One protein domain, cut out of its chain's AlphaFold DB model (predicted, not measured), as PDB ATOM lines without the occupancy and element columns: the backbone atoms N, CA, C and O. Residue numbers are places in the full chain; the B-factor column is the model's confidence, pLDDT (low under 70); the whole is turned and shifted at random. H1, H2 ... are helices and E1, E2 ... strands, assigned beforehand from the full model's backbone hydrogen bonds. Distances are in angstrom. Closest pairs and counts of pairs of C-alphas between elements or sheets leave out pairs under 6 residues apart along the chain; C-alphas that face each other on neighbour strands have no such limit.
ATOM      1  N   THR A   5      -3.197 -19.023  -8.996       67.81
ATOM      2  CA  THR A   5      -3.689 -18.657  -7.659       67.81
ATOM      3  C   THR A   5      -5.211 -18.771  -7.542       67.81
ATOM      4  O   THR A   5      -5.699 -19.270  -6.534       67.81
ATOM      5  N   SER A   6      -5.972 -18.380  -8.572       76.25
ATOM      6  CA  SER A   6      -7.437 -18.518  -8.554       76.25
ATOM      7  C   SER A   6      -7.885 -19.979  -8.593       76.25
ATOM      8  O   SER A   6      -8.835 -20.332  -7.906       76.25
ATOM      9  N   GLU A   7      -7.181 -20.855  -9.317       83.25
ATOM     10  CA  GLU A   7      -7.514 -22.289  -9.345       83.25
ATOM     11  C   GLU A   7      -7.338 -22.949  -7.971       83.25
ATOM     12  O   GLU A   7      -8.209 -23.700  -7.536       83.25
ATOM     13  N   VAL A   8      -6.258 -22.611  -7.256       85.25
ATOM     14  CA  VAL A   8      -5.995 -23.126  -5.901       85.25
ATOM     15  C   VAL A   8      -7.079 -22.687  -4.918       85.25
ATOM     16  O   VAL A   8      -7.569 -23.510  -4.146       85.25
ATOM     17  N   VAL A   9      -7.494 -21.416  -4.957       88.06
ATOM     18  CA  VAL A   9      -8.561 -20.916  -4.074       88.06
ATOM     19  C   VAL A   9      -9.895 -21.599  -4.381       88.06
ATOM     20  O   VAL A   9     -10.579 -22.047  -3.464       88.06
ATOM     21  N   LEU A  10     -10.248 -21.768  -5.658       88.00
ATOM     22  CA  LEU A  10     -11.469 -22.484  -6.044       88.00
ATOM     23  C   LEU A  10     -11.442 -23.955  -5.604       88.00
ATOM     24  O   LEU A  10     -12.475 -24.504  -5.224       88.00
ATOM     25  N   GLU A  11     -10.280 -24.607  -5.629       89.81
ATOM     26  CA  GLU A  11     -10.129 -25.968  -5.109       89.81
ATOM     27  C   GLU A  11     -10.304 -26.021  -3.584       89.81
ATOM     28  O   GLU A  11     -10.979 -26.921  -3.082       89.81
ATOM     29  N   GLN A  12      -9.769 -25.043  -2.844       88.06
ATOM     30  CA  GLN A  12      -9.987 -24.921  -1.396       88.06
ATOM     31  C   GLN A  12     -11.473 -24.746  -1.062       88.06
ATOM     32  O   GLN A  12     -11.990 -25.457  -0.199       88.06
ATOM     33  N   LEU A  13     -12.176 -23.866  -1.784       89.50
ATOM     34  CA  LEU A  13     -13.615 -23.633  -1.610       89.50
ATOM     35  C   LEU A  13     -14.458 -24.882  -1.895       89.50
ATOM     36  O   LEU A  13     -15.476 -25.104  -1.241       89.50
ATOM     37  N   LYS A  14     -14.026 -25.720  -2.843       89.50
ATOM     38  CA  LYS A  14     -14.682 -27.001  -3.145       89.50
ATOM     39  C   LYS A  14     -14.422 -28.059  -2.078       89.50
ATOM     40  O   LYS A  14     -15.334 -28.802  -1.736       89.50
ATOM     41  N   LYS A  15     -13.185 -28.157  -1.583       89.62
ATOM     42  CA  LYS A  15     -12.802 -29.167  -0.585       89.62
ATOM     43  C   LYS A  15     -13.406 -28.888   0.787       89.62
ATOM     44  O   LYS A  15     -13.754 -29.839   1.473       89.62
ATOM     45  N   GLN A  16     -13.501 -27.610   1.165       90.50
ATOM     46  CA  GLN A  16     -13.913 -27.173   2.504       90.50
ATOM     47  C   GLN A  16     -13.173 -27.929   3.621       90.50
ATOM     48  O   GLN A  16     -13.763 -28.358   4.610       90.50
ATOM     49  N   ASP A  17     -11.866 -28.136   3.432       90.94
ATOM     50  CA  ASP A  17     -11.031 -28.830   4.409       90.94
ATOM     51  C   ASP A  17     -10.807 -27.930   5.629       90.94
ATOM     52  O   ASP A  17     -10.182 -26.875   5.522       90.94
ATOM     53  N   TRP A  18     -11.335 -28.356   6.775       92.69
ATOM     54  CA  TRP A  18     -11.238 -27.660   8.057       92.69
ATOM     55  C   TRP A  18      -9.978 -28.032   8.850       92.69
ATOM     56  O   TRP A  18      -9.683 -27.401   9.867       92.69
ATOM     57  N   ALA A  19      -9.245 -29.069   8.430       93.00
ATOM     58  CA  ALA A  19      -8.192 -29.681   9.238       93.00
ATOM     59  C   ALA A  19      -6.898 -28.856   9.303       93.00
ATOM     60  O   ALA A  19      -6.050 -29.127  10.156       93.00
ATOM     61  N   GLN A  20      -6.715 -27.884   8.407       93.06
ATOM     62  CA  GLN A  20      -5.530 -27.028   8.348       93.06
ATOM     63  C   GLN A  20      -5.922 -25.553   8.199       93.06
ATOM     64  O   GLN A  20      -6.885 -25.259   7.493       93.06
ATOM     65  N   PRO A  21      -5.170 -24.611   8.801       95.38
ATOM     66  CA  PRO A  21      -5.398 -23.188   8.596       95.38
ATOM     67  C   PRO A  21      -5.262 -22.771   7.132       95.38
ATOM     68  O   PRO A  21      -4.415 -23.288   6.398       95.38
ATOM     69  N   VAL A  22      -6.043 -21.773   6.721       95.31
ATOM     70  CA  VAL A  22      -6.057 -21.276   5.340       95.31
ATOM     71  C   VAL A  22      -5.861 -19.766   5.320       95.31
ATOM     72  O   VAL A  22      -6.590 -19.030   5.980       95.31
ATOM     73  N   PHE A  23      -4.902 -19.310   4.511       93.94
ATOM     74  CA  PHE A  23      -4.900 -17.960   3.951       93.94
ATOM     75  C   PHE A  23      -5.594 -17.999   2.594       93.94
ATOM     76  O   PHE A  23      -5.230 -18.804   1.734       93.94
ATOM     77  N   MET A  24      -6.563 -17.114   2.393       93.62
ATOM     78  CA  MET A  24      -7.339 -17.030   1.165       93.62
ATOM     79  C   MET A  24      -7.251 -15.622   0.592       93.62
ATOM     80  O   MET A  24      -7.558 -14.645   1.270       93.62
ATOM     81  N   THR A  25      -6.842 -15.509  -0.668       94.31
ATOM     82  CA  THR A  25      -6.913 -14.246  -1.408       94.31
ATOM     83  C   THR A  25      -8.310 -14.066  -1.975       94.31
ATOM     84  O   THR A  25      -8.835 -14.989  -2.600       94.31
ATOM     85  N   ILE A  26      -8.867 -12.869  -1.833       92.50
ATOM     86  CA  ILE A  26     -10.182 -12.526  -2.364       92.50
ATOM     87  C   ILE A  26      -9.999 -11.623  -3.594       92.50
ATOM     88  O   ILE A  26      -9.219 -10.665  -3.540       92.50
ATOM     89  N   PRO A  27     -10.670 -11.907  -4.727       91.31
ATOM     90  CA  PRO A  27     -10.579 -11.074  -5.918       91.31
ATOM     91  C   PRO A  27     -11.046  -9.641  -5.662       91.31
ATOM     92  O   PRO A  27     -11.885  -9.366  -4.802       91.31
ATOM     93  N   LYS A  28     -10.547  -8.703  -6.472       90.12
ATOM     94  CA  LYS A  28     -11.045  -7.326  -6.454       90.12
ATOM     95  C   LYS A  28     -12.556  -7.325  -6.716       90.12
ATOM     96  O   LYS A  28     -12.998  -7.871  -7.720       90.12
ATOM     97  N   GLY A  29     -13.317  -6.676  -5.838       88.38
ATOM     98  CA  GLY A  29     -14.783  -6.674  -5.885       88.38
ATOM     99  C   GLY A  29     -15.443  -7.741  -5.007       88.38
ATOM    100  O   GLY A  29     -16.657  -7.711  -4.862       88.38
ATOM    101  N   GLY A  30     -14.666  -8.629  -4.375       90.06
ATOM    102  CA  GLY A  30     -15.169  -9.529  -3.335       90.06
ATOM    103  C   GLY A  30     -15.857 -10.796  -3.828       90.06
ATOM    104  O   GLY A  30     -16.307 -11.582  -3.005       90.06
ATOM    105  N   THR A  31     -15.953 -11.014  -5.140       88.75
ATOM    106  CA  THR A  31     -16.664 -12.155  -5.731       88.75
ATOM    107  C   THR A  31     -15.743 -13.010  -6.597       88.75
ATOM    108  O   THR A  31     -14.770 -12.524  -7.174       88.75
ATOM    109  N   PHE A  32     -16.062 -14.302  -6.686       89.75
ATOM    110  CA  PHE A  32     -15.367 -15.277  -7.526       89.75
ATOM    111  C   PHE A  32     -16.229 -15.567  -8.759       89.75
ATOM    112  O   PHE A  32     -17.198 -16.316  -8.626       89.75
ATOM    113  N   PRO A  33     -15.931 -14.990  -9.939       87.12
ATOM    114  CA  PRO A  33     -16.803 -15.069 -11.115       87.12
ATOM    115  C   PRO A  33     -17.241 -16.487 -11.505       87.12
ATOM    116  O   PRO A  33     -18.294 -16.665 -12.106       87.12
ATOM    117  N   GLU A  34     -16.439 -17.495 -11.166       88.69
ATOM    118  CA  GLU A  34     -16.663 -18.905 -11.480       88.69
ATOM    119  C   GLU A  34     -17.733 -19.580 -10.610       88.69
ATOM    120  O   GLU A  34     -18.213 -20.654 -10.973       88.69
ATOM    121  N   ILE A  35     -18.069 -18.995  -9.458       87.06
ATOM    122  CA  ILE A  35     -18.988 -19.566  -8.459       87.06
ATOM    123  C   ILE A  35     -19.994 -18.530  -7.936       87.06
ATOM    124  O   ILE A  35     -20.563 -18.708  -6.864       87.06
ATOM    125  N   VAL A  36     -20.175 -17.414  -8.650       89.44
ATOM    126  CA  VAL A  36     -21.196 -16.421  -8.295       89.44
ATOM    127  C   VAL A  36     -22.576 -17.048  -8.462       89.44
ATOM    128  O   VAL A  36     -22.915 -17.560  -9.528       89.44
ATOM    129  N   GLU A  37     -23.373 -16.948  -7.406       89.94
ATOM    130  CA  GLU A  37     -24.774 -17.348  -7.380       89.94
ATOM    131  C   GLU A  37     -25.652 -16.101  -7.239       89.94
ATOM    132  O   GLU A  37     -25.318 -15.169  -6.501       89.94
ATOM    133  N   GLU A  38     -26.772 -16.070  -7.959       91.31
ATOM    134  CA  GLU A  38     -27.749 -14.985  -7.856       91.31
ATOM    135  C   GLU A  38     -28.710 -15.248  -6.696       91.31
ATOM    136  O   GLU A  38     -29.350 -16.299  -6.625       91.31
ATOM    137  N   GLY A  39     -28.816 -14.269  -5.801       88.69
ATOM    138  CA  GLY A  39     -29.769 -14.254  -4.704       88.69
ATOM    139  C   GLY A  39     -31.024 -13.447  -5.029       88.69
ATOM    140  O   GLY A  39     -31.223 -12.928  -6.131       88.69
ATOM    141  N   ARG A  40     -31.880 -13.292  -4.022       88.25
ATOM    142  CA  ARG A  40     -33.101 -12.481  -4.090       88.25
ATOM    143  C   ARG A  40     -32.801 -10.999  -4.301       88.25
ATOM    144  O   ARG A  40     -33.597 -10.297  -4.928       88.25
ATOM    145  N   TYR A  41     -31.684 -10.517  -3.762       85.38
ATOM    146  CA  TYR A  41     -31.319  -9.102  -3.784       85.38
ATOM    147  C   TYR A  41     -30.061  -8.808  -4.617       85.38
ATOM    148  O   TYR A  41     -29.466  -7.738  -4.481       85.38
ATOM    149  N   GLY A  42     -29.673  -9.738  -5.491       88.00
ATOM    150  CA  GLY A  42     -28.479  -9.676  -6.337       88.00
ATOM    151  C   GLY A  42     -27.461 -10.762  -5.978       88.00
ATOM    152  O   GLY A  42     -27.770 -11.636  -5.165       88.00
ATOM    153  N   PRO A  43     -26.235 -10.697  -6.525       91.06
ATOM    154  CA  PRO A  43     -25.215 -11.716  -6.301       91.06
ATOM    155  C   PRO A  43     -24.968 -11.973  -4.815       91.06
ATOM    156  O   PRO A  43     -24.798 -11.025  -4.036       91.06
ATOM    157  N   ILE A  44     -24.951 -13.244  -4.425       91.12
ATOM    158  CA  ILE A  44     -24.646 -13.675  -3.062       91.12
ATOM    159  C   ILE A  44     -23.158 -13.436  -2.791       91.12
ATOM    160  O   ILE A  44     -22.297 -13.721  -3.627       91.12
ATOM    161  N   PHE A  45     -22.845 -12.895  -1.612       92.06
ATOM    162  CA  PHE A  45     -21.457 -12.802  -1.165       92.06
ATOM    163  C   PHE A  45     -20.901 -14.214  -0.972       92.06
ATOM    164  O   PHE A  45     -21.568 -15.040  -0.347       92.06
ATOM    165  N   PRO A  46     -19.714 -14.524  -1.513       91.88
ATOM    166  CA  PRO A  46     -19.233 -15.895  -1.533       91.88
ATOM    167  C   PRO A  46     -18.971 -16.406  -0.118       91.88
ATOM    168  O   PRO A  46     -18.447 -15.683   0.730       91.88
ATOM    169  N   LYS A  47     -19.250 -17.691   0.108       93.94
ATOM    170  CA  LYS A  47     -18.706 -18.401   1.268       93.94
ATOM    171  C   LYS A  47     -17.194 -18.509   1.096       93.94
ATOM    172  O   LYS A  47     -16.731 -19.040   0.086       93.94
ATOM    173  N   THR A  48     -16.428 -18.052   2.073       94.62
ATOM    174  CA  THR A  48     -14.967 -18.163   2.099       94.62
ATOM    175  C   THR A  48     -14.519 -19.193   3.141       94.62
ATOM    176  O   THR A  48     -15.329 -19.888   3.763       94.62
ATOM    177  N   ALA A  49     -13.204 -19.287   3.364       95.00
ATOM    178  CA  ALA A  49     -12.643 -20.039   4.484       95.00
ATOM    179  C   ALA A  49     -13.173 -19.557   5.849       95.00
ATOM    180  O   ALA A  49     -13.265 -20.356   6.775       95.00
ATOM    181  N   CYS A  50     -13.565 -18.289   5.969       95.50
ATOM    182  CA  CYS A  50     -14.169 -17.721   7.173       95.50
ATOM    183  C   CYS A  50     -15.699 -17.898   7.234       95.50
ATOM    184  O   CYS A  50     -16.322 -17.264   8.074       95.50
ATOM    185  N   CYS A  51     -16.304 -18.742   6.385       95.88
ATOM    186  CA  CYS A  51     -17.755 -18.834   6.148       95.88
ATOM    187  C   CYS A  51     -18.301 -17.620   5.376       95.88
ATOM    188  O   CYS A  51     -17.639 -17.142   4.459       95.88
ATOM    189  N   TYR A  52     -19.530 -17.184   5.643       95.44
ATOM    190  CA  TYR A  52     -20.068 -15.970   5.040       95.44
ATOM    191  C   TYR A  52     -19.755 -14.770   5.921       95.44
ATOM    192  O   TYR A  52     -19.556 -14.880   7.133       95.44
ATOM    193  N   GLY A  53     -19.736 -13.592   5.316       94.44
ATOM    194  CA  GLY A  53     -19.537 -12.372   6.064       94.44
ATOM    195  C   GLY A  53     -19.626 -11.137   5.198       94.44
ATOM    196  O   GLY A  53     -19.722 -11.199   3.973       94.44
ATOM    197  N   PHE A  54     -19.579  -9.994   5.863       94.12
ATOM    198  CA  PHE A  54     -19.414  -8.712   5.203       94.12
ATOM    199  C   PHE A  54     -18.638  -7.749   6.097       94.12
ATOM    200  O   PHE A  54     -18.558  -7.900   7.317       94.12
ATOM    201  N   SER A  55     -18.098  -6.708   5.472       95.69
ATOM    202  CA  SER A  55     -17.649  -5.494   6.149       95.69
ATOM    203  C   SER A  55     -18.358  -4.305   5.518       95.69
ATOM    204  O   SER A  55     -18.349  -4.165   4.298       95.69
ATOM    205  N   ILE A  56     -18.999  -3.477   6.330       96.19
ATOM    206  CA  ILE A  56     -19.666  -2.242   5.918       96.19
ATOM    207  C   ILE A  56     -18.785  -1.084   6.329       96.19
ATOM    208  O   ILE A  56     -18.309  -1.074   7.460       96.19
ATOM    209  N   PHE A  57     -18.591  -0.121   5.438       97.75
ATOM    210  CA  PHE A  57     -17.888   1.119   5.724       97.75
ATOM    211  C   PHE A  57     -18.739   2.296   5.261       97.75
ATOM    212  O   PHE A  57     -18.982   2.467   4.068       97.75
ATOM    213  N   ALA A  58     -19.214   3.096   6.210       98.00
ATOM    214  CA  ALA A  58     -20.131   4.196   5.941       98.00
ATOM    215  C   ALA A  58     -19.770   5.428   6.764       98.00
ATOM    216  O   ALA A  58     -19.173   5.335   7.836       98.00
ATOM    217  N   LYS A  59     -20.142   6.602   6.261       98.25
ATOM    218  CA  LYS A  59     -19.905   7.857   6.965       98.25
ATOM    219  C   LYS A  59     -20.967   8.077   8.042       98.25
ATOM    220  O   LYS A  59     -22.154   7.841   7.823       98.25
ATOM    221  N   VAL A  60     -20.536   8.532   9.213       98.19
ATOM    222  CA  VAL A  60     -21.419   8.889  10.325       98.19
ATOM    223  C   VAL A  60     -21.975  10.295  10.101       98.19
ATOM    224  O   VAL A  60     -21.235  11.203   9.716       98.19
ATOM    225  N   LYS A  61     -23.270  10.492  10.373       97.69
ATOM    226  CA  LYS A  61     -23.905  11.817  10.349       97.69
ATOM    227  C   LYS A  61     -23.178  12.766  11.321       97.69
ATOM    228  O   LYS A  61     -22.823  12.343  12.425       97.69
ATOM    229  N   PRO A  62     -23.000  14.056  10.982       97.12
ATOM    230  CA  PRO A  62     -22.326  15.010  11.860       97.12
ATOM    231  C   PRO A  62     -22.915  15.041  13.280       97.12
ATOM    232  O   PRO A  62     -24.130  15.112  13.456       97.12
ATOM    233  N   GLY A  63     -22.044  14.988  14.294       95.50
ATOM    234  CA  GLY A  63     -22.434  15.066  15.708       95.50
ATOM    235  C   GLY A  63     -23.138  13.826  16.272       95.50
ATOM    236  O   GLY A  63     -23.732  13.915  17.341       95.50
ATOM    237  N   LYS A  64     -23.111  12.679  15.577       96.38
ATOM    238  CA  LYS A  64     -23.776  11.441  16.029       96.38
ATOM    239  C   LYS A  64     -22.872  10.416  16.710       96.38
ATOM    240  O   LYS A  64     -23.324   9.308  16.958       96.38
ATOM    241  N   GLU A  65     -21.633  10.767  17.039       94.69
ATOM    242  CA  GLU A  65     -20.692   9.861  17.713       94.69
ATOM    243  C   GLU A  65     -21.245   9.312  19.038       94.69
ATOM    244  O   GLU A  65     -21.304   8.097  19.219       94.69
ATOM    245  N   GLU A  66     -21.726  10.187  19.924       95.81
ATOM    246  CA  GLU A  66     -22.253   9.804  21.243       95.81
ATOM    247  C   GLU A  66     -23.434   8.827  21.142       95.81
ATOM    248  O   GLU A  66     -23.507   7.861  21.900       95.81
ATOM    249  N   ALA A  67     -24.273   8.972  20.112       95.00
ATOM    250  CA  ALA A  67     -25.416   8.093  19.877       95.00
ATOM    251  C   ALA A  67     -25.018   6.623  19.633       95.00
ATOM    252  O   ALA A  67     -25.812   5.725  19.906       95.00
ATOM    253  N   PHE A  68     -23.805   6.336  19.139       94.81
ATOM    254  CA  PHE A  68     -23.319   4.952  19.022       94.81
ATOM    255  C   PHE A  68     -22.967   4.352  20.383       94.81
ATOM    256  O   PHE A  68     -23.220   3.169  20.613       94.81
ATOM    257  N   TYR A  69     -22.389   5.150  21.281       95.19
ATOM    258  CA  TYR A  69     -22.028   4.702  22.624       95.19
ATOM    259  C   TYR A  69     -23.265   4.519  23.503       95.19
ATOM    260  O   TYR A  69     -23.380   3.496  24.177       95.19
ATOM    261  N   GLU A  70     -24.223   5.447  23.428       93.88
ATOM    262  CA  GLU A  70     -25.537   5.296  24.064       93.88
ATOM    263  C   GLU A  70     -26.250   4.037  23.559       93.88
ATOM    264  O   GLU A  70     -26.727   3.222  24.349       93.88
ATOM    265  N   HIS A  71     -26.253   3.820  22.239       91.00
ATOM    266  CA  HIS A  71     -26.803   2.609  21.643       91.00
ATOM    267  C   HIS A  71     -26.132   1.342  22.199       91.00
ATOM    268  O   HIS A  71     -26.833   0.422  22.612       91.00
ATOM    269  N   ALA A  72     -24.798   1.294  22.275       92.38
ATOM    270  CA  ALA A  72     -24.078   0.137  22.813       92.38
ATOM    271  C   ALA A  72     -24.442  -0.161  24.280       92.38
ATOM    272  O   ALA A  72     -24.650  -1.321  24.640       92.38
ATOM    273  N   GLN A  73     -24.570   0.875  25.114       93.50
ATOM    274  CA  GLN A  73     -24.994   0.734  26.511       93.50
ATOM    275  C   GLN A  73     -26.433   0.221  26.622       93.50
ATOM    276  O   GLN A  73     -26.714  -0.662  27.433       93.50
ATOM    277  N   ASN A  74     -27.337   0.731  25.782       89.88
ATOM    278  CA  ASN A  74     -28.729   0.288  25.747       89.88
ATOM    279  C   ASN A  74     -28.845  -1.178  25.324       89.88
ATOM    280  O   ASN A  74     -29.577  -1.931  25.962       89.88
ATOM    281  N   VAL A  75     -28.093  -1.594  24.300       87.75
ATOM    282  CA  VAL A  75     -28.022  -3.000  23.876       87.75
ATOM    283  C   VAL A  75     -27.536  -3.863  25.036       87.75
ATOM    284  O   VAL A  75     -28.227  -4.804  25.413       87.75
ATOM    285  N   GLN A  76     -26.399  -3.527  25.657       90.06
ATOM    286  CA  GLN A  76     -25.872  -4.301  26.786       90.06
ATOM    287  C   GLN A  76     -26.910  -4.448  27.905       90.06
ATOM    288  O   GLN A  76     -27.192  -5.560  28.345       90.06
ATOM    289  N   LYS A  77     -27.529  -3.334  28.309       90.69
ATOM    290  CA  LYS A  77     -28.560  -3.327  29.346       90.69
ATOM    291  C   LYS A  77     -29.737  -4.244  29.000       90.69
ATOM    292  O   LYS A  77     -30.190  -4.991  29.860       90.69
ATOM    293  N   GLN A  78     -30.216  -4.221  27.756       86.50
ATOM    294  CA  GLN A  78     -31.317  -5.086  27.318       86.50
ATOM    295  C   GLN A  78     -30.969  -6.577  27.422       86.50
ATOM    296  O   GLN A  78     -31.825  -7.369  27.816       86.50
ATOM    297  N   PHE A  79     -29.728  -6.959  27.119       86.69
ATOM    298  CA  PHE A  79     -29.261  -8.340  27.272       86.69
ATOM    299  C   PHE A  79     -29.079  -8.753  28.734       86.69
ATOM    300  O   PHE A  79     -29.418  -9.882  29.090       86.69
ATOM    301  N   ASP A  80     -28.585  -7.847  29.578       90.44
ATOM    302  CA  ASP A  80     -28.429  -8.097  31.013       90.44
ATOM    303  C   ASP A  80     -29.797  -8.267  31.705       90.44
ATOM    304  O   ASP A  80     -29.959  -9.123  32.577       90.44
ATOM    305  N   GLU A  81     -30.801  -7.483  31.298       91.25
ATOM    306  CA  GLU A  81     -32.160  -7.519  31.858       91.25
ATOM    307  C   GLU A  81     -33.036  -8.631  31.259       91.25
ATOM    308  O   GLU A  81     -33.963  -9.108  31.919       91.25
ATOM    309  N   ASN A  82     -32.753  -9.064  30.027       85.50
ATOM    310  CA  ASN A  82     -33.495 -10.120  29.346       85.50
ATOM    311  C   ASN A  82     -32.560 -11.145  28.676       85.50
ATOM    312  O   ASN A  82     -32.352 -11.101  27.459       85.50
ATOM    313  N   PRO A  83     -32.043 -12.127  29.437       80.44
ATOM    314  CA  PRO A  83     -31.101 -13.115  28.913       80.44
ATOM    315  C   PRO A  83     -31.628 -13.965  27.749       80.44
ATOM    316  O   PRO A  83     -30.823 -14.460  26.965       80.44
ATOM    317  N   THR A  84     -32.949 -14.130  27.585       84.31
ATOM    318  CA  THR A  84     -33.516 -14.874  26.442       84.31
ATOM    319  C   THR A  84     -33.470 -14.073  25.141       84.31
ATOM    320  O   THR A  84     -33.639 -14.642  24.068       84.31
ATOM    321  N   MET A  85     -33.154 -12.772  25.185       79.94
ATOM    322  CA  MET A  85     -32.971 -11.949  23.984       79.94
ATOM    323  C   MET A  85     -31.859 -12.488  23.069       79.94
ATOM    324  O   MET A  85     -31.921 -12.302  21.855       79.94
ATOM    325  N   ILE A  86     -30.885 -13.227  23.612       80.56
ATOM    326  CA  ILE A  86     -29.856 -13.905  22.809       80.56
ATOM    327  C   ILE A  86     -30.430 -14.965  21.862       80.56
ATOM    328  O   ILE A  86     -29.848 -15.215  20.808       80.56
ATOM    329  N   GLU A  87     -31.589 -15.542  22.180       83.81
ATOM    330  CA  GLU A  87     -32.275 -16.511  21.318       83.81
ATOM    331  C   GLU A  87     -32.765 -15.848  20.024       83.81
ATOM    332  O   GLU A  87     -32.754 -16.477  18.968       83.81
ATOM    333  N   ALA A  88     -33.081 -14.545  20.052       80.31
ATOM    334  CA  ALA A  88     -33.441 -13.795  18.846       80.31
ATOM    335  C   ALA A  88     -32.289 -13.738  17.826       80.31
ATOM    336  O   ALA A  88     -32.534 -13.606  16.630       80.31
ATOM    337  N   PHE A  89     -31.040 -13.882  18.278       83.94
ATOM    338  CA  PHE A  89     -29.851 -13.898  17.425       83.94
ATOM    339  C   PHE A  89     -29.494 -15.305  16.924       83.94
ATOM    340  O   PHE A  89     -28.628 -15.435  16.057       83.94
ATOM    341  N   GLU A  90     -30.141 -16.364  17.423       87.50
ATOM    342  CA  GLU A  90     -29.854 -17.744  17.013       87.50
ATOM    343  C   GLU A  90     -30.006 -17.977  15.494       87.50
ATOM    344  O   GLU A  90     -29.120 -18.619  14.911       87.50
ATOM    345  N   PRO A  91     -31.043 -17.439  14.811       89.75
ATOM    346  CA  PRO A  91     -31.194 -17.594  13.364       89.75
ATOM    347  C   PRO A  91     -30.045 -16.983  12.555       89.75
ATOM    348  O   PRO A  91     -29.736 -17.481  11.480       89.75
ATOM    349  N   LEU A  92     -29.366 -15.961  13.091       90.00
ATOM    350  CA  LEU A  92     -28.276 -15.263  12.402       90.00
ATOM    351  C   LEU A  92     -26.998 -16.096  12.278       90.00
ATOM    352  O   LEU A  92     -26.101 -15.704  11.537       90.00
ATOM    353  N   LYS A  93     -26.886 -17.207  13.025       93.06
ATOM    354  CA  LYS A  93     -25.727 -18.119  13.003       93.06
ATOM    355  C   LYS A  93     -24.384 -17.380  13.053       93.06
ATOM    356  O   LYS A  93     -23.478 -17.637  12.265       93.06
ATOM    357  N   LEU A  94     -24.290 -16.426  13.977       93.38
ATOM    358  CA  LEU A  94     -23.139 -15.541  14.127       93.38
ATOM    359  C   LEU A  94     -21.933 -16.279  14.714       93.38
ATOM    360  O   LEU A  94     -22.029 -16.903  15.772       93.38
ATOM    361  N   HIS A  95     -20.779 -16.093  14.082       95.19
ATOM    362  CA  HIS A  95     -19.466 -16.325  14.692       95.19
ATOM    363  C   HIS A  95     -18.963 -15.080  15.404       95.19
ATOM    364  O   HIS A  95     -18.345 -15.164  16.465       95.19
ATOM    365  N   TYR A  96     -19.181 -13.920  14.785       93.81
ATOM    366  CA  TYR A  96     -18.547 -12.679  15.201       93.81
ATOM    367  C   TYR A  96     -19.290 -11.456  14.668       93.81
ATOM    368  O   TYR A  96     -19.690 -11.442  13.506       93.81
ATOM    369  N   LEU A  97     -19.406 -10.418  15.502       92.62
ATOM    370  CA  LEU A  97     -19.854  -9.077  15.131       92.62
ATOM    371  C   LEU A  97     -18.903  -8.034  15.725       92.62
ATOM    372  O   LEU A  97     -18.480  -8.159  16.878       92.62
ATOM    373  N   ARG A  98     -18.591  -6.983  14.964       94.88
ATOM    374  CA  ARG A  98     -17.779  -5.860  15.446       94.88
ATOM    375  C   ARG A  98     -18.225  -4.539  14.855       94.88
ATOM    376  O   ARG A  98     -18.268  -4.395  13.640       94.88
ATOM    377  N   TRP A  99     -18.442  -3.563  15.728       95.00
ATOM    378  CA  TRP A  99     -18.695  -2.167  15.390       95.00
ATOM    379  C   TRP A  99     -17.456  -1.343  15.732       95.00
ATOM    380  O   TRP A  99     -16.868  -1.522  16.801       95.00
ATOM    381  N   VAL A 100     -17.037  -0.462  14.830       96.81
ATOM    382  CA  VAL A 100     -15.858   0.392  15.011       96.81
ATOM    383  C   VAL A 100     -16.174   1.792  14.507       96.81
ATOM    384  O   VAL A 100     -16.650   1.953  13.387       96.81
ATOM    385  N   LEU A 101     -15.871   2.801  15.317       97.50
ATOM    386  CA  LEU A 101     -15.829   4.192  14.885       97.50
ATOM    387  C   LEU A 101     -14.389   4.569  14.538       97.50
ATOM    388  O   LEU A 101     -13.459   4.268  15.287       97.50
ATOM    389  N   ILE A 102     -14.206   5.183  13.376       98.12
ATOM    390  CA  ILE A 102     -12.909   5.521  12.798       98.12
ATOM    391  C   ILE A 102     -12.899   7.028  12.530       98.12
ATOM    392  O   ILE A 102     -13.474   7.473  11.530       98.12
ATOM    393  N   PRO A 103     -12.253   7.831  13.391       97.19
ATOM    394  CA  PRO A 103     -12.060   9.244  13.112       97.19
ATOM    395  C   PRO A 103     -11.043   9.406  11.979       97.19
ATOM    396  O   PRO A 103      -9.946   8.839  12.019       97.19
ATOM    397  N   TRP A 104     -11.387  10.198  10.967       96.56
ATOM    398  CA  TRP A 104     -10.479  10.526   9.873       96.56
ATOM    399  C   TRP A 104     -10.651  11.982   9.455       96.56
ATOM    400  O   TRP A 104     -11.691  12.387   8.938       96.56
ATOM    401  N   LYS A 105      -9.596  12.779   9.656       94.50
ATOM    402  CA  LYS A 105      -9.645  14.244   9.529       94.50
ATOM    403  C   LYS A 105     -10.766  14.812  10.419       94.50
ATOM    404  O   LYS A 105     -10.776  14.534  11.610       94.50
ATOM    405  N   ASN A 106     -11.690  15.583   9.847       94.25
ATOM    406  CA  ASN A 106     -12.810  16.205  10.558       94.25
ATOM    407  C   ASN A 106     -14.114  15.407  10.390       94.25
ATOM    408  O   ASN A 106     -15.201  15.959  10.545       94.25
ATOM    409  N   GLU A 107     -14.011  14.136  10.009       97.06
ATOM    410  CA  GLU A 107     -15.145  13.252   9.771       97.06
ATOM    411  C   GLU A 107     -15.025  11.990  10.628       97.06
ATOM    412  O   GLU A 107     -13.941  11.620  11.090       97.06
ATOM    413  N   MET A 108     -16.159  11.321  10.815       98.12
ATOM    414  CA  MET A 108     -16.245  10.048  11.514       98.12
ATOM    415  C   MET A 108     -16.807   8.998  10.563       98.12
ATOM    416  O   MET A 108     -17.816   9.222   9.891       98.12
ATOM    417  N   PHE A 109     -16.157   7.844  10.523       98.12
ATOM    418  CA  PHE A 109     -16.599   6.691   9.755       98.12
ATOM    419  C   PHE A 109     -16.975   5.556  10.690       98.12
ATOM    420  O   PHE A 109     -16.466   5.438  11.800       98.12
ATOM    421  N   PHE A 110     -17.871   4.712  10.221       97.94
ATOM    422  CA  PHE A 110     -18.351   3.542  10.915       97.94
ATOM    423  C   PHE A 110     -17.991   2.309  10.100       97.94
ATOM    424  O   PHE A 110     -18.273   2.248   8.900       97.94
ATOM    425  N   MET A 111     -17.385   1.330  10.765       97.31
ATOM    426  CA  MET A 111     -17.146   0.005  10.223       97.31
ATOM    427  C   MET A 111     -17.956  -1.030  11.001       97.31
ATOM    428  O   MET A 111     -17.865  -1.092  12.227       97.31
ATOM    429  N   TYR A 112     -18.702  -1.870  10.288       95.44
ATOM    430  CA  TYR A 112     -19.407  -3.014  10.864       95.44
ATOM    431  C   TYR A 112     -19.003  -4.299  10.160       95.44
ATOM    432  O   TYR A 112     -19.155  -4.412   8.946       95.44
ATOM    433  N   GLN A 113     -18.467  -5.250  10.917       95.25
ATOM    434  CA  GLN A 113     -17.994  -6.531  10.405       95.25
ATOM    435  C   GLN A 113     -18.810  -7.659  11.014       95.25
ATOM    436  O   GLN A 113     -19.013  -7.684  12.229       95.25
ATOM    437  N   ALA A 114     -19.236  -8.594  10.175       94.31
ATOM    438  CA  ALA A 114     -20.004  -9.756  10.583       94.31
ATOM    439  C   ALA A 114     -19.465 -11.013   9.901       94.31
ATOM    440  O   ALA A 114     -19.143 -10.976   8.713       94.31
ATOM    441  N   VAL A 115     -19.402 -12.110  10.657       96.06
ATOM    442  CA  VAL A 115     -19.107 -13.460  10.161       96.06
ATOM    443  C   VAL A 115     -20.204 -14.403  10.640       96.06
ATOM    444  O   VAL A 115     -20.538 -14.402  11.830       96.06
ATOM    445  N   PHE A 116     -20.778 -15.179   9.725       96.06
ATOM    446  CA  PHE A 116     -21.953 -16.019   9.955       96.06
ATOM    447  C   PHE A 116     -22.022 -17.204   8.975       96.06
ATOM    448  O   PHE A 116     -21.222 -17.314   8.046       96.06
ATOM    449  N   ASP A 117     -22.959 -18.128   9.207       95.50
ATOM    450  CA  ASP A 117     -23.060 -19.377   8.429       95.50
ATOM    451  C   ASP A 117     -24.065 -19.349   7.269       95.50
ATOM    452  O   ASP A 117     -24.028 -20.236   6.414       95.50
ATOM    453  N   THR A 118     -24.975 -18.376   7.235       93.62
ATOM    454  CA  THR A 118     -25.993 -18.234   6.181       93.62
ATOM    455  C   THR A 118     -25.526 -17.302   5.064       93.62
ATOM    456  O   THR A 118     -24.599 -16.524   5.257       93.62
ATOM    457  N   ASP A 119     -26.139 -17.363   3.879       92.50
ATOM    458  CA  ASP A 119     -25.858 -16.362   2.849       92.50
ATOM    459  C   ASP A 119     -26.355 -14.961   3.263       92.50
ATOM    460  O   ASP A 119     -27.143 -14.793   4.198       92.50
ATOM    461  N   PHE A 120     -25.869 -13.931   2.565       90.50
ATOM    462  CA  PHE A 120     -26.173 -12.538   2.894       90.50
ATOM    463  C   PHE A 120     -27.671 -12.211   2.839       90.50
ATOM    464  O   PHE A 120     -28.167 -11.469   3.687       90.50
ATOM    465  N   ASP A 121     -28.402 -12.759   1.871       89.44
ATOM    466  CA  ASP A 121     -29.822 -12.460   1.719       89.44
ATOM    467  C   ASP A 121     -30.613 -13.064   2.885       89.44
ATOM    468  O   ASP A 121     -31.419 -12.367   3.508       89.44
ATOM    469  N   LYS A 122     -30.307 -14.311   3.264       91.12
ATOM    470  CA  LYS A 122     -30.891 -14.965   4.438       91.12
ATOM    471  C   LYS A 122     -30.545 -14.236   5.733       91.12
ATOM    472  O   LYS A 122     -31.418 -14.061   6.577       91.12
ATOM    473  N   TYR A 123     -29.301 -13.778   5.886       90.50
ATOM    474  CA  TYR A 123     -28.892 -12.967   7.036       90.50
ATOM    475  C   TYR A 123     -29.732 -11.689   7.160       90.50
ATOM    476  O   TYR A 123     -30.218 -11.369   8.245       90.50
ATOM    477  N   ILE A 124     -29.933 -10.966   6.052       86.69
ATOM    478  CA  ILE A 124     -30.748  -9.745   6.039       86.69
ATOM    479  C   ILE A 124     -32.216 -10.048   6.351       86.69
ATOM    480  O   ILE A 124     -32.864  -9.269   7.043       86.69
ATOM    481  N   GLU A 125     -32.755 -11.170   5.885       86.44
ATOM    482  CA  GLU A 125     -34.120 -11.576   6.233       86.44
ATOM    483  C   GLU A 125     -34.251 -11.934   7.726       86.44
ATOM    484  O   GLU A 125     -35.221 -11.530   8.373       86.44
ATOM    485  N   ASP A 126     -33.258 -12.620   8.294       88.25
ATOM    486  CA  ASP A 126     -33.260 -13.076   9.690       88.25
ATOM    487  C   ASP A 126     -32.958 -11.977  10.709       88.25
ATOM    488  O   ASP A 126     -33.361 -12.086  11.869       88.25
ATOM    489  N   ILE A 127     -32.273 -10.902  10.310       83.12
ATOM    490  CA  ILE A 127     -32.006  -9.776  11.216       83.12
ATOM    491  C   ILE A 127     -33.229  -8.872  11.392       83.12
ATOM    492  O   ILE A 127     -33.322  -8.129  12.369       83.12
ATOM    493  N   MET A 128     -34.219  -8.967  10.499       75.62
ATOM    494  CA  MET A 128     -35.422  -8.140  10.581       75.62
ATOM    495  C   MET A 128     -36.255  -8.391  11.846       75.62
ATOM    496  O   MET A 128     -36.602  -7.410  12.510       75.62
ATOM    497  N   PRO A 129     -36.557  -9.642  12.246       75.94
ATOM    498  CA  PRO A 129     -37.181  -9.921  13.540       75.94
ATOM    499  C   PRO A 129     -36.387  -9.388  14.740       75.94
ATOM    500  O   PRO A 129     -36.997  -8.925  15.703       75.94
ATOM    501  N   VAL A 130     -35.050  -9.395  14.674       77.88
ATOM    502  CA  VAL A 130     -34.180  -8.848  15.732       77.88
ATOM    503  C   VAL A 130     -34.346  -7.336  15.844       77.88
ATOM    504  O   VAL A 130     -34.485  -6.796  16.935       77.88
ATOM    505  N   PHE A 131     -34.415  -6.624  14.721       72.81
ATOM    506  CA  PHE A 131     -34.708  -5.190  14.749       72.81
ATOM    507  C   PHE A 131     -36.152  -4.897  15.183       72.81
ATOM    508  O   PHE A 131     -36.418  -3.902  15.859       72.81
ATOM    509  N   ALA A 132     -37.096  -5.775  14.837       63.09
ATOM    510  CA  ALA A 132     -38.488  -5.664  15.260       63.09
ATOM    511  C   ALA A 132     -38.693  -5.938  16.761       63.09
ATOM    512  O   ALA A 132     -39.700  -5.497  17.314       63.09
ATOM    513  N   SER A 133     -37.744  -6.593  17.446       63.22
ATOM    514  CA  SER A 133     -37.810  -6.833  18.896       63.22
ATOM    515  C   SER A 133     -37.559  -5.575  19.741       63.22
ATOM    516  O   SER A 133     -37.534  -5.658  20.967       63.22
ATOM    517  N   GLY A 134     -37.374  -4.413  19.105       57.22
ATOM    518  CA  GLY A 134     -37.157  -3.131  19.778       57.22
ATOM    519  C   GLY A 134     -35.688  -2.792  20.018       57.22
ATOM    520  O   GLY A 134     -35.403  -1.797  20.684       57.22
ATOM    521  N   LEU A 135     -34.759  -3.579  19.464       64.44
ATOM    522  CA  LEU A 135     -33.353  -3.204  19.410       64.44
ATOM    523  C   LEU A 135     -33.227  -2.013  18.451       64.44
ATOM    524  O   LEU A 135     -33.494  -2.134  17.252       64.44
ATOM    525  N   GLU A 136     -32.865  -0.837  18.969       67.62
ATOM    526  CA  GLU A 136     -32.502   0.279  18.095       67.62
ATOM    527  C   GLU A 136     -31.356  -0.146  17.172       67.62
ATOM    528  O   GLU A 136     -30.590  -1.046  17.494       67.62
ATOM    529  N   VAL A 137     -31.222   0.483  16.007       81.31
ATOM    530  CA  VAL A 137     -30.134   0.155  15.081       81.31
ATOM    531  C   VAL A 137     -29.201   1.343  14.962       81.31
ATOM    532  O   VAL A 137     -29.623   2.433  14.582       81.31
ATOM    533  N   SER A 138     -27.916   1.139  15.249       88.56
ATOM    534  CA  SER A 138     -26.899   2.193  15.122       88.56
ATOM    535  C   SER A 138     -26.820   2.794  13.711       88.56
ATOM    536  O   SER A 138     -26.434   3.954  13.559       88.56
ATOM    537  N   PHE A 139     -27.269   2.062  12.685       92.31
ATOM    538  CA  PHE A 139     -27.283   2.512  11.293       92.31
ATOM    539  C   PHE A 139     -28.111   3.782  11.041       92.31
ATOM    540  O   PHE A 139     -27.790   4.530  10.120       92.31
ATOM    541  N   VAL A 140     -29.108   4.107  11.881       93.56
ATOM    542  CA  VAL A 140     -29.884   5.360  11.734       93.56
ATOM    543  C   VAL A 140     -29.016   6.620  11.838       93.56
ATOM    544  O   VAL A 140     -29.413   7.698  11.383       93.56
ATOM    545  N   ASN A 141     -27.822   6.487  12.416       96.00
ATOM    546  CA  ASN A 141     -26.839   7.548  12.577       96.00
ATOM    547  C   ASN A 141     -25.864   7.668  11.391       96.00
ATOM    548  O   ASN A 141     -24.938   8.473  11.461       96.00
ATOM    549  N   LEU A 142     -26.056   6.915  10.303       97.38
ATOM    550  CA  LEU A 142     -25.179   6.914   9.126       97.38
ATOM    551  C   LEU A 142     -25.759   7.733   7.970       97.38
ATOM    552  O   LEU A 142     -26.970   7.750   7.744       97.38
ATOM    553  N   GLU A 143     -24.893   8.422   7.229       97.50
ATOM    554  CA  GLU A 143     -25.274   9.105   5.991       97.50
ATOM    555  C   GLU A 143     -25.772   8.079   4.961       97.50
ATOM    556  O   GLU A 143     -25.175   7.020   4.794       97.50
ATOM    557  N   GLY A 144     -26.886   8.373   4.284       96.12
ATOM    558  CA  GLY A 144     -27.471   7.485   3.272       96.12
ATOM    559  C   GLY A 144     -28.317   6.324   3.810       96.12
ATOM    560  O   GLY A 144     -28.940   5.632   3.006       96.12
ATOM    561  N   TRP A 145     -28.396   6.111   5.132       95.31
ATOM    562  CA  TRP A 145     -29.305   5.104   5.692       95.31
ATOM    563  C   TRP A 145     -30.775   5.464   5.396       95.31
ATOM    564  O   TRP A 145     -31.168   6.609   5.650       95.31
ATOM    565  N   PRO A 146     -31.598   4.524   4.892       93.12
ATOM    566  CA  PRO A 146     -32.984   4.812   4.526       93.12
ATOM    567  C   PRO A 146     -33.840   5.200   5.739       93.12
ATOM    568  O   PRO A 146     -33.820   4.537   6.774       93.12
ATOM    569  N   GLU A 147     -34.633   6.265   5.615       91.69
ATOM    570  CA  GLU A 147     -35.523   6.724   6.694       91.69
ATOM    571  C   GLU A 147     -36.677   5.741   6.946       91.69
ATOM    572  O   GLU A 147     -37.060   5.494   8.091       91.69
ATOM    573  N   ASP A 148     -37.177   5.112   5.882       91.12
ATOM    574  CA  ASP A 148     -38.256   4.123   5.872       91.12
ATOM    575  C   ASP A 148     -37.756   2.677   6.049       91.12
ATOM    576  O   ASP A 148     -38.476   1.720   5.749       91.12
ATOM    577  N   TRP A 149     -36.531   2.500   6.567       87.31
ATOM    578  CA  TRP A 149     -35.859   1.200   6.678       87.31
ATOM    579  C   TRP A 149     -36.745   0.110   7.294       87.31
ATOM    580  O   TRP A 149     -36.766  -1.007   6.785       87.31
ATOM    581  N   ARG A 150     -37.548   0.435   8.316       83.94
ATOM    582  CA  ARG A 150     -38.421  -0.522   9.027       83.94
ATOM    583  C   ARG A 150     -39.390  -1.277   8.115       83.94
ATOM    584  O   ARG A 150     -39.768  -2.397   8.441       83.94
ATOM    585  N   THR A 151     -39.794  -0.679   6.999       86.44
ATOM    586  CA  THR A 151     -40.730  -1.281   6.036       86.44
ATOM    587  C   THR A 151     -40.121  -1.470   4.646       86.44
ATOM    588  O   THR A 151     -40.773  -2.034   3.770       86.44
ATOM    589  N   ASN A 152     -38.880  -1.024   4.430       88.12
ATOM    590  CA  ASN A 152     -38.216  -1.020   3.129       88.12
ATOM    591  C   ASN A 152     -36.931  -1.865   3.141       88.12
ATOM    592  O   ASN A 152     -35.810  -1.352   3.145       88.12
ATOM    593  N   ILE A 153     -37.105  -3.191   3.134       84.75
ATOM    594  CA  ILE A 153     -35.999  -4.164   3.054       84.75
ATOM    595  C   ILE A 153     -35.116  -3.932   1.808       84.75
ATOM    596  O   ILE A 153     -33.892  -3.939   1.953       84.75
ATOM    597  N   PRO A 154     -35.664  -3.666   0.599       88.62
ATOM    598  CA  PRO A 154     -34.831  -3.378  -0.571       88.62
ATOM    599  C   PRO A 154     -33.886  -2.182  -0.386       88.62
ATOM    600  O   PRO A 154     -32.731  -2.259  -0.802       88.62
ATOM    601  N   ALA A 155     -34.332  -1.096   0.257       90.19
ATOM    602  CA  ALA A 155     -33.477   0.064   0.512       90.19
ATOM    603  C   ALA A 155     -32.366  -0.236   1.529       90.19
ATOM    604  O   ALA A 155     -31.237   0.217   1.346       90.19
ATOM    605  N   GLN A 156     -32.652  -1.036   2.563       88.06
ATOM    606  CA  GLN A 156     -31.619  -1.506   3.493       88.06
ATOM    607  C   GLN A 156     -30.570  -2.352   2.771       88.06
ATOM    608  O   GLN A 156     -29.373  -2.109   2.905       88.06
ATOM    609  N   ASN A 157     -31.011  -3.319   1.962       90.00
ATOM    610  CA  ASN A 157     -30.102  -4.179   1.212       90.00
ATOM    611  C   ASN A 157     -29.224  -3.355   0.258       90.00
ATOM    612  O   ASN A 157     -28.004  -3.515   0.235       90.00
ATOM    613  N   LYS A 158     -29.831  -2.392  -0.445       92.69
ATOM    614  CA  LYS A 158     -29.100  -1.432  -1.275       92.69
ATOM    615  C   LYS A 158     -28.018  -0.702  -0.472       92.69
ATOM    616  O   LYS A 158     -26.875  -0.675  -0.919       92.69
ATOM    617  N   PHE A 159     -28.343  -0.183   0.716       94.00
ATOM    618  CA  PHE A 159     -27.360   0.470   1.585       94.00
ATOM    619  C   PHE A 159     -26.194  -0.462   1.923       94.00
ATOM    620  O   PHE A 159     -25.038  -0.077   1.746       94.00
ATOM    621  N   PHE A 160     -26.476  -1.687   2.375       93.12
ATOM    622  CA  PHE A 160     -25.432  -2.650   2.720       93.12
ATOM    623  C   PHE A 160     -24.537  -2.983   1.523       93.12
ATOM    624  O   PHE A 160     -23.322  -3.032   1.680       93.12
ATOM    625  N   ARG A 161     -25.106  -3.154   0.324       92.62
ATOM    626  CA  ARG A 161     -24.340  -3.441  -0.898       92.62
ATOM    627  C   ARG A 161     -23.484  -2.259  -1.349       92.62
ATOM    628  O   ARG A 161     -22.332  -2.466  -1.713       92.62
ATOM    629  N   GLU A 162     -24.009  -1.036  -1.297       95.31
ATOM    630  CA  GLU A 162     -23.269   0.179  -1.678       95.31
ATOM    631  C   GLU A 162     -22.111   0.494  -0.721       95.31
ATOM    632  O   GLU A 162     -21.097   1.049  -1.140       95.31
ATOM    633  N   HIS A 163     -22.244   0.108   0.550       96.25
ATOM    634  CA  HIS A 163     -21.241   0.349   1.590       96.25
ATOM    635  C   HIS A 163     -20.400  -0.891   1.920       96.25
ATOM    636  O   HIS A 163     -19.573  -0.842   2.836       96.25
ATOM    637  N   HIS A 164     -20.590  -2.008   1.211       95.25
ATOM    638  CA  HIS A 164     -19.798  -3.209   1.430       95.25
ATOM    639  C   HIS A 164     -18.361  -3.001   0.936       95.25
ATOM    640  O   HIS A 164     -18.113  -2.718  -0.235       95.25
ATOM    641  N   CYS A 165     -17.399  -3.176   1.839       95.88
ATOM    642  CA  CYS A 165     -15.975  -3.182   1.544       95.88
ATOM    643  C   CYS A 165     -15.455  -4.623   1.683       95.88
ATOM    644  O   CYS A 165     -15.175  -5.053   2.805       95.88
ATOM    645  N   PRO A 166     -15.372  -5.406   0.594       93.88
ATOM    646  CA  PRO A 166     -14.917  -6.786   0.681       93.88
ATOM    647  C   PRO A 166     -13.450  -6.855   1.111       93.88
ATOM    648  O   PRO A 166     -12.630  -6.012   0.731       93.88
ATOM    649  N   ALA A 167     -13.104  -7.889   1.878       94.19
ATOM    650  CA  ALA A 167     -11.714  -8.179   2.197       94.19
ATOM    651  C   ALA A 167     -10.922  -8.450   0.907       94.19
ATOM    652  O   ALA A 167     -11.465  -8.955  -0.071       94.19
ATOM    653  N   PHE A 168      -9.624  -8.138   0.905       94.44
ATOM    654  CA  PHE A 168      -8.708  -8.578  -0.159       94.44
ATOM    655  C   PHE A 168      -8.017  -9.906   0.193       94.44
ATOM    656  O   PHE A 168      -7.464 -10.583  -0.675       94.44
ATOM    657  N   MET A 169      -8.011 -10.266   1.477       94.62
ATOM    658  CA  MET A 169      -7.399 -11.475   2.010       94.62
ATOM    659  C   MET A 169      -8.029 -11.823   3.354       94.62
ATOM    660  O   MET A 169      -8.325 -10.934   4.153       94.62
ATOM    661  N   GLU A 170      -8.162 -13.115   3.615       95.44
ATOM    662  CA  GLU A 170      -8.690 -13.653   4.859       95.44
ATOM    663  C   GLU A 170      -7.796 -14.773   5.390       95.44
ATOM    664  O   GLU A 170      -7.091 -15.444   4.634       95.44
ATOM    665  N   TYR A 171      -7.830 -14.965   6.707       95.81
ATOM    666  CA  TYR A 171      -7.174 -16.071   7.387       95.81
ATOM    667  C   TYR A 171      -8.159 -16.737   8.338       95.81
ATOM    668  O   TYR A 171      -8.751 -16.068   9.186       95.81
ATOM    669  N   ALA A 172      -8.269 -18.057   8.236       96.00
ATOM    670  CA  ALA A 172      -9.053 -18.869   9.150       96.00
ATOM    671  C   ALA A 172      -8.174 -19.970   9.749       96.00
ATOM    672  O   ALA A 172      -7.667 -20.831   9.031       96.00
ATOM    673  N   SER A 173      -8.021 -19.958  11.078       95.25
ATOM    674  CA  SER A 173      -7.378 -21.059  11.817       95.25
ATOM    675  C   SER A 173      -8.206 -22.343  11.779       95.25
ATOM    676  O   SER A 173      -7.641 -23.430  11.843       95.25
ATOM    677  N   TYR A 174      -9.532 -22.202  11.697       94.50
ATOM    678  CA  TYR A 174     -10.507 -23.292  11.669       94.50
ATOM    679  C   TYR A 174     -11.471 -23.044  10.500       94.50
ATOM    680  O   TYR A 174     -12.586 -22.564  10.713       94.50
ATOM    681  N   PRO A 175     -11.010 -23.227   9.254       96.19
ATOM    682  CA  PRO A 175     -11.770 -22.805   8.089       96.19
ATOM    683  C   PRO A 175     -13.011 -23.670   7.874       96.19
ATOM    684  O   PRO A 175     -13.006 -24.860   8.172       96.19
ATOM    685  N   PHE A 176     -14.067 -23.069   7.324       95.44
ATOM    686  CA  PHE A 176     -15.328 -23.720   6.937       95.44
ATOM    687  C   PHE A 176     -16.154 -24.357   8.069       95.44
ATOM    688  O   PHE A 176     -17.190 -24.957   7.782       95.44
ATOM    689  N   VAL A 177     -15.736 -24.212   9.329       96.62
ATOM    690  CA  VAL A 177     -16.461 -24.730  10.495       96.62
ATOM    691  C   VAL A 177     -17.571 -23.758  10.890       96.62
ATOM    692  O   VAL A 177     -17.316 -22.575  11.098       96.62
ATOM    693  N   SER A 178     -18.795 -24.258  11.034       95.69
ATOM    694  CA  SER A 178     -19.962 -23.460  11.426       95.69
ATOM    695  C   SER A 178     -19.999 -23.119  12.919       95.69
ATOM    696  O   SER A 178     -19.410 -23.809  13.756       95.69
ATOM    697  N   ALA A 179     -20.746 -22.078  13.292       94.31
ATOM    698  CA  ALA A 179     -20.898 -21.648  14.683       94.31
ATOM    699  C   ALA A 179     -21.571 -22.748  15.522       94.31
ATOM    700  O   ALA A 179     -21.233 -22.966  16.691       94.31
ATOM    701  N   ASP A 180     -22.487 -23.500  14.908       94.38
ATOM    702  CA  ASP A 180     -23.130 -24.654  15.532       94.38
ATOM    703  C   ASP A 180     -22.151 -25.817  15.751       94.38
ATOM    704  O   ASP A 180     -22.210 -26.471  16.796       94.38
ATOM    705  N   GLU A 181     -21.232 -26.076  14.817       95.88
ATOM    706  CA  GLU A 181     -20.165 -27.070  14.994       95.88
ATOM    707  C   GLU A 181     -19.186 -26.661  16.093       95.88
ATOM    708  O   GLU A 181     -18.879 -27.486  16.958       95.88
ATOM    709  N   VAL A 182     -18.780 -25.388  16.145       95.06
ATOM    710  CA  VAL A 182     -17.959 -24.856  17.245       95.06
ATOM    711  C   VAL A 182     -18.673 -25.056  18.584       95.06
ATOM    712  O   VAL A 182     -18.094 -25.605  19.526       95.06
ATOM    713  N   ARG A 183     -19.960 -24.695  18.679       93.94
ATOM    714  CA  ARG A 183     -20.747 -24.876  19.910       93.94
ATOM    715  C   ARG A 183     -20.859 -26.352  20.305       93.94
ATOM    716  O   ARG A 183     -20.746 -26.676  21.488       93.94
ATOM    717  N   LYS A 184     -21.064 -27.258  19.342       95.81
ATOM    718  CA  LYS A 184     -21.083 -28.713  19.580       95.81
ATOM    719  C   LYS A 184     -19.729 -29.214  20.088       95.81
ATOM    720  O   LYS A 184     -19.698 -29.934  21.084       95.81
ATOM    721  N   ALA A 185     -18.624 -28.802  19.468       96.06
ATOM    722  CA  ALA A 185     -17.276 -29.183  19.887       96.06
ATOM    723  C   ALA A 185     -16.967 -28.719  21.321       96.06
ATOM    724  O   ALA A 185     -16.428 -29.485  22.120       96.06
ATOM    725  N   LEU A 186     -17.380 -27.501  21.688       96.31
ATOM    726  CA  LEU A 186     -17.229 -26.981  23.051       96.31
ATOM    727  C   LEU A 186     -18.059 -27.765  24.077       96.31
ATOM    728  O   LEU A 186     -17.561 -28.057  25.165       96.31
ATOM    729  N   LYS A 187     -19.292 -28.163  23.729       96.56
ATOM    730  CA  LYS A 187     -20.124 -29.031  24.583       96.56
ATOM    731  C   LYS A 187     -19.475 -30.396  24.806       96.56
ATOM    732  O   LYS A 187     -19.444 -30.871  25.938       96.56
ATOM    733  N   LEU A 188     -18.926 -31.004  23.751       97.44
ATOM    734  CA  LEU A 188     -18.194 -32.269  23.862       97.44
ATOM    735  C   LEU A 188     -16.964 -32.116  24.757       97.44
ATOM    736  O   LEU A 188     -16.803 -32.897  25.688       97.44
ATOM    737  N   LYS A 189     -16.142 -31.080  24.534       96.75
ATOM    738  CA  LYS A 189     -14.976 -30.782  25.379       96.75
ATOM    739  C   LYS A 189     -15.366 -30.703  26.859       96.75
ATOM    740  O   LYS A 189     -14.729 -31.353  27.678       96.75
ATOM    741  N   ALA A 190     -16.418 -29.949  27.186       96.69
ATOM    742  CA  ALA A 190     -16.895 -29.813  28.561       96.69
ATOM    743  C   ALA A 190     -17.342 -31.160  29.157       96.69
ATOM    744  O   ALA A 190     -16.943 -31.496  30.266       96.69
ATOM    745  N   ALA A 191     -18.115 -31.953  28.409       95.75
ATOM    746  CA  ALA A 191     -18.571 -33.265  28.865       95.75
ATOM    747  C   ALA A 191     -17.407 -34.236  29.121       95.75
ATOM    748  O   ALA A 191     -17.392 -34.913  30.147       95.75
ATOM    749  N   PHE A 192     -16.411 -34.281  28.228       96.25
ATOM    750  CA  PHE A 192     -15.222 -35.116  28.414       96.25
ATOM    751  C   PHE A 192     -14.377 -34.668  29.608       96.25
ATOM    752  O   PHE A 192     -13.906 -35.526  30.349       96.25
ATOM    753  N   SER A 193     -14.216 -33.359  29.830       94.75
ATOM    754  CA  SER A 193     -13.535 -32.846  31.025       94.75
ATOM    755  C   SER A 193     -14.223 -33.316  32.306       94.75
ATOM    756  O   SER A 193     -13.561 -33.898  33.155       94.75
ATOM    757  N   THR A 194     -15.551 -33.192  32.398       93.88
ATOM    758  CA  THR A 194     -16.310 -33.671  33.565       93.88
ATOM    759  C   THR A 194     -16.109 -35.164  33.823       93.88
ATOM    760  O   THR A 194     -15.954 -35.571  34.971       93.88
ATOM    761  N   VAL A 195     -16.110 -35.993  32.772       93.69
ATOM    762  CA  VAL A 195     -15.882 -37.440  32.912       93.69
ATOM    763  C   VAL A 195     -14.465 -37.726  33.416       93.69
ATOM    764  O   VAL A 195     -14.304 -38.543  34.316       93.69
ATOM    765  N   LEU A 196     -13.448 -37.057  32.867       93.62
ATOM    766  CA  LEU A 196     -12.055 -37.245  33.285       93.62
ATOM    767  C   LEU A 196     -11.820 -36.800  34.733       93.62
ATOM    768  O   LEU A 196     -11.113 -37.494  35.458       93.62
ATOM    769  N   ASP A 197     -12.441 -35.702  35.162       91.94
ATOM    770  CA  ASP A 197     -12.338 -35.200  36.537       91.94
ATOM    771  C   ASP A 197     -12.979 -36.165  37.549       91.94
ATOM    772  O   ASP A 197     -12.492 -36.304  38.664       91.94
ATOM    773  N   GLN A 198     -14.046 -36.876  37.163       88.00
ATOM    774  CA  GLN A 198     -14.695 -37.897  38.004       88.00
ATOM    775  C   GLN A 198     -13.915 -39.218  38.093       88.00
ATOM    776  O   GLN A 198     -14.261 -40.078  38.903       88.00
ATOM    777  N   MET A 199     -12.904 -39.410  37.241       87.06
ATOM    778  CA  MET A 199     -12.045 -40.597  37.233       87.06
ATOM    779  C   MET A 199     -10.750 -40.413  38.043       87.06
ATOM    780  O   MET A 199      -9.966 -41.362  38.126       87.06
ATOM    781  N   GLN A 200     -10.518 -39.222  38.606       65.25
ATOM    782  CA  GLN A 200      -9.411 -38.913  39.521       65.25
ATOM    783  C   GLN A 200      -9.844 -39.076  40.980       65.25
ATOM    784  O   GLN A 200      -8.994 -39.535  41.776       65.25
TER     785      GLN A 200
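AT A GLANCE: This is residues 5 to 200 of the 200 residues of an uncharacterized protein of Mesorhizobium sp. M2E.F.Ca.ET.166.01.1.1 (UniProt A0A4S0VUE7). A long, twisted antiparallel sheet of three strands, E2, E4 and E3, forms a wall, with helices H2 to H6 gathered to one side of it. Near one end of this wall sits a small two-strand ribbon, E1 with E5, with H1 beside E1, while H7 starts at the same end and sticks out as an arm with residues 183 to 197. The printed part has 196 residues with seven named helices and five named strands, in the order H1 E1 E2 H2 H3 E3 E4 H4 H5 H6 E5 H7; the class is mixed, helices and strands. It is compact, with a radius of gyration of the C-alphas of 19.1 A and spans of 59 by 48 by 35 A.

IN THESE COORDINATES: Find C-alpha 52 at (-20.068, -15.970, 5.040), where E2, residues 52 to 59, begins. E3 is residues 94 to 104, 29.3 A long, and E4 is residues 107 to 116, 30.1 A long. Look for H2 at residues 65 to 81, 25.2 A long, H3 at residues 83 to 92, H4 at residues 120 to 132, H5 at residues 138 to 141 and H6 at residues 153 to 162. H1 is residues 5 to 15, E1 22 to 25 and E5 169 to 172. H7, residues 179 to 197, runs 27.1 A to C-alpha 197 at (-12.338, -35.200, 36.537).

HOW THE PARTS SIT: Start at the sheet E2 E4 E3, twisted, its C-alphas up to 4.4 A off the best plane. N 54 and O 114 are 3.0 A apart, and N 100 and O 111 of the hairpin E3 and E4 are 2.8 A apart, within hydrogen-bond range. E2, H2 H3 and E3 make a split strand-helix-strand unit, two strands running the same way with E4 between them, its crossover right-handed. H2, H4, H5, H6 and H7 are on the sheet but only graze it; H3 is not on it. H3 touches H4 at a shallow tilt of 25 degrees, opposite ways, closest at the C-alphas of Leu 92 and Tyr 123, 5.9 A. H2 touches H5 with residues 67 to 71 alone, closest at the C-alphas of Phe 68 and Ser 138, 6.0 A. E1 and E5 are antiparallel, with N 24 and O 170 2.8 A apart, within hydrogen-bond range. The closest C-alphas of H1 and E1 are those of Val 9 and Met 24, 6.6 A. Every O i to N i+4 pair is within hydrogen-bond range in H1, H6 and H7, against 12 of 13 in H2, 6 of 9 in H4 and 0 of 6 in H3, which has 5 of 7 O i to N i+3 pairs within range; H5 is too short for an O i to N i+4 pair.

THE WHOLE: The two C-alphas farthest apart, of Asn 106 and Met 199, are 62.8 A apart. The printed part has no cut; the links E1 to E2 and H5 to H6 are long. Confidence is under 70 at residue 5, residues 132 to 136 and residue 200.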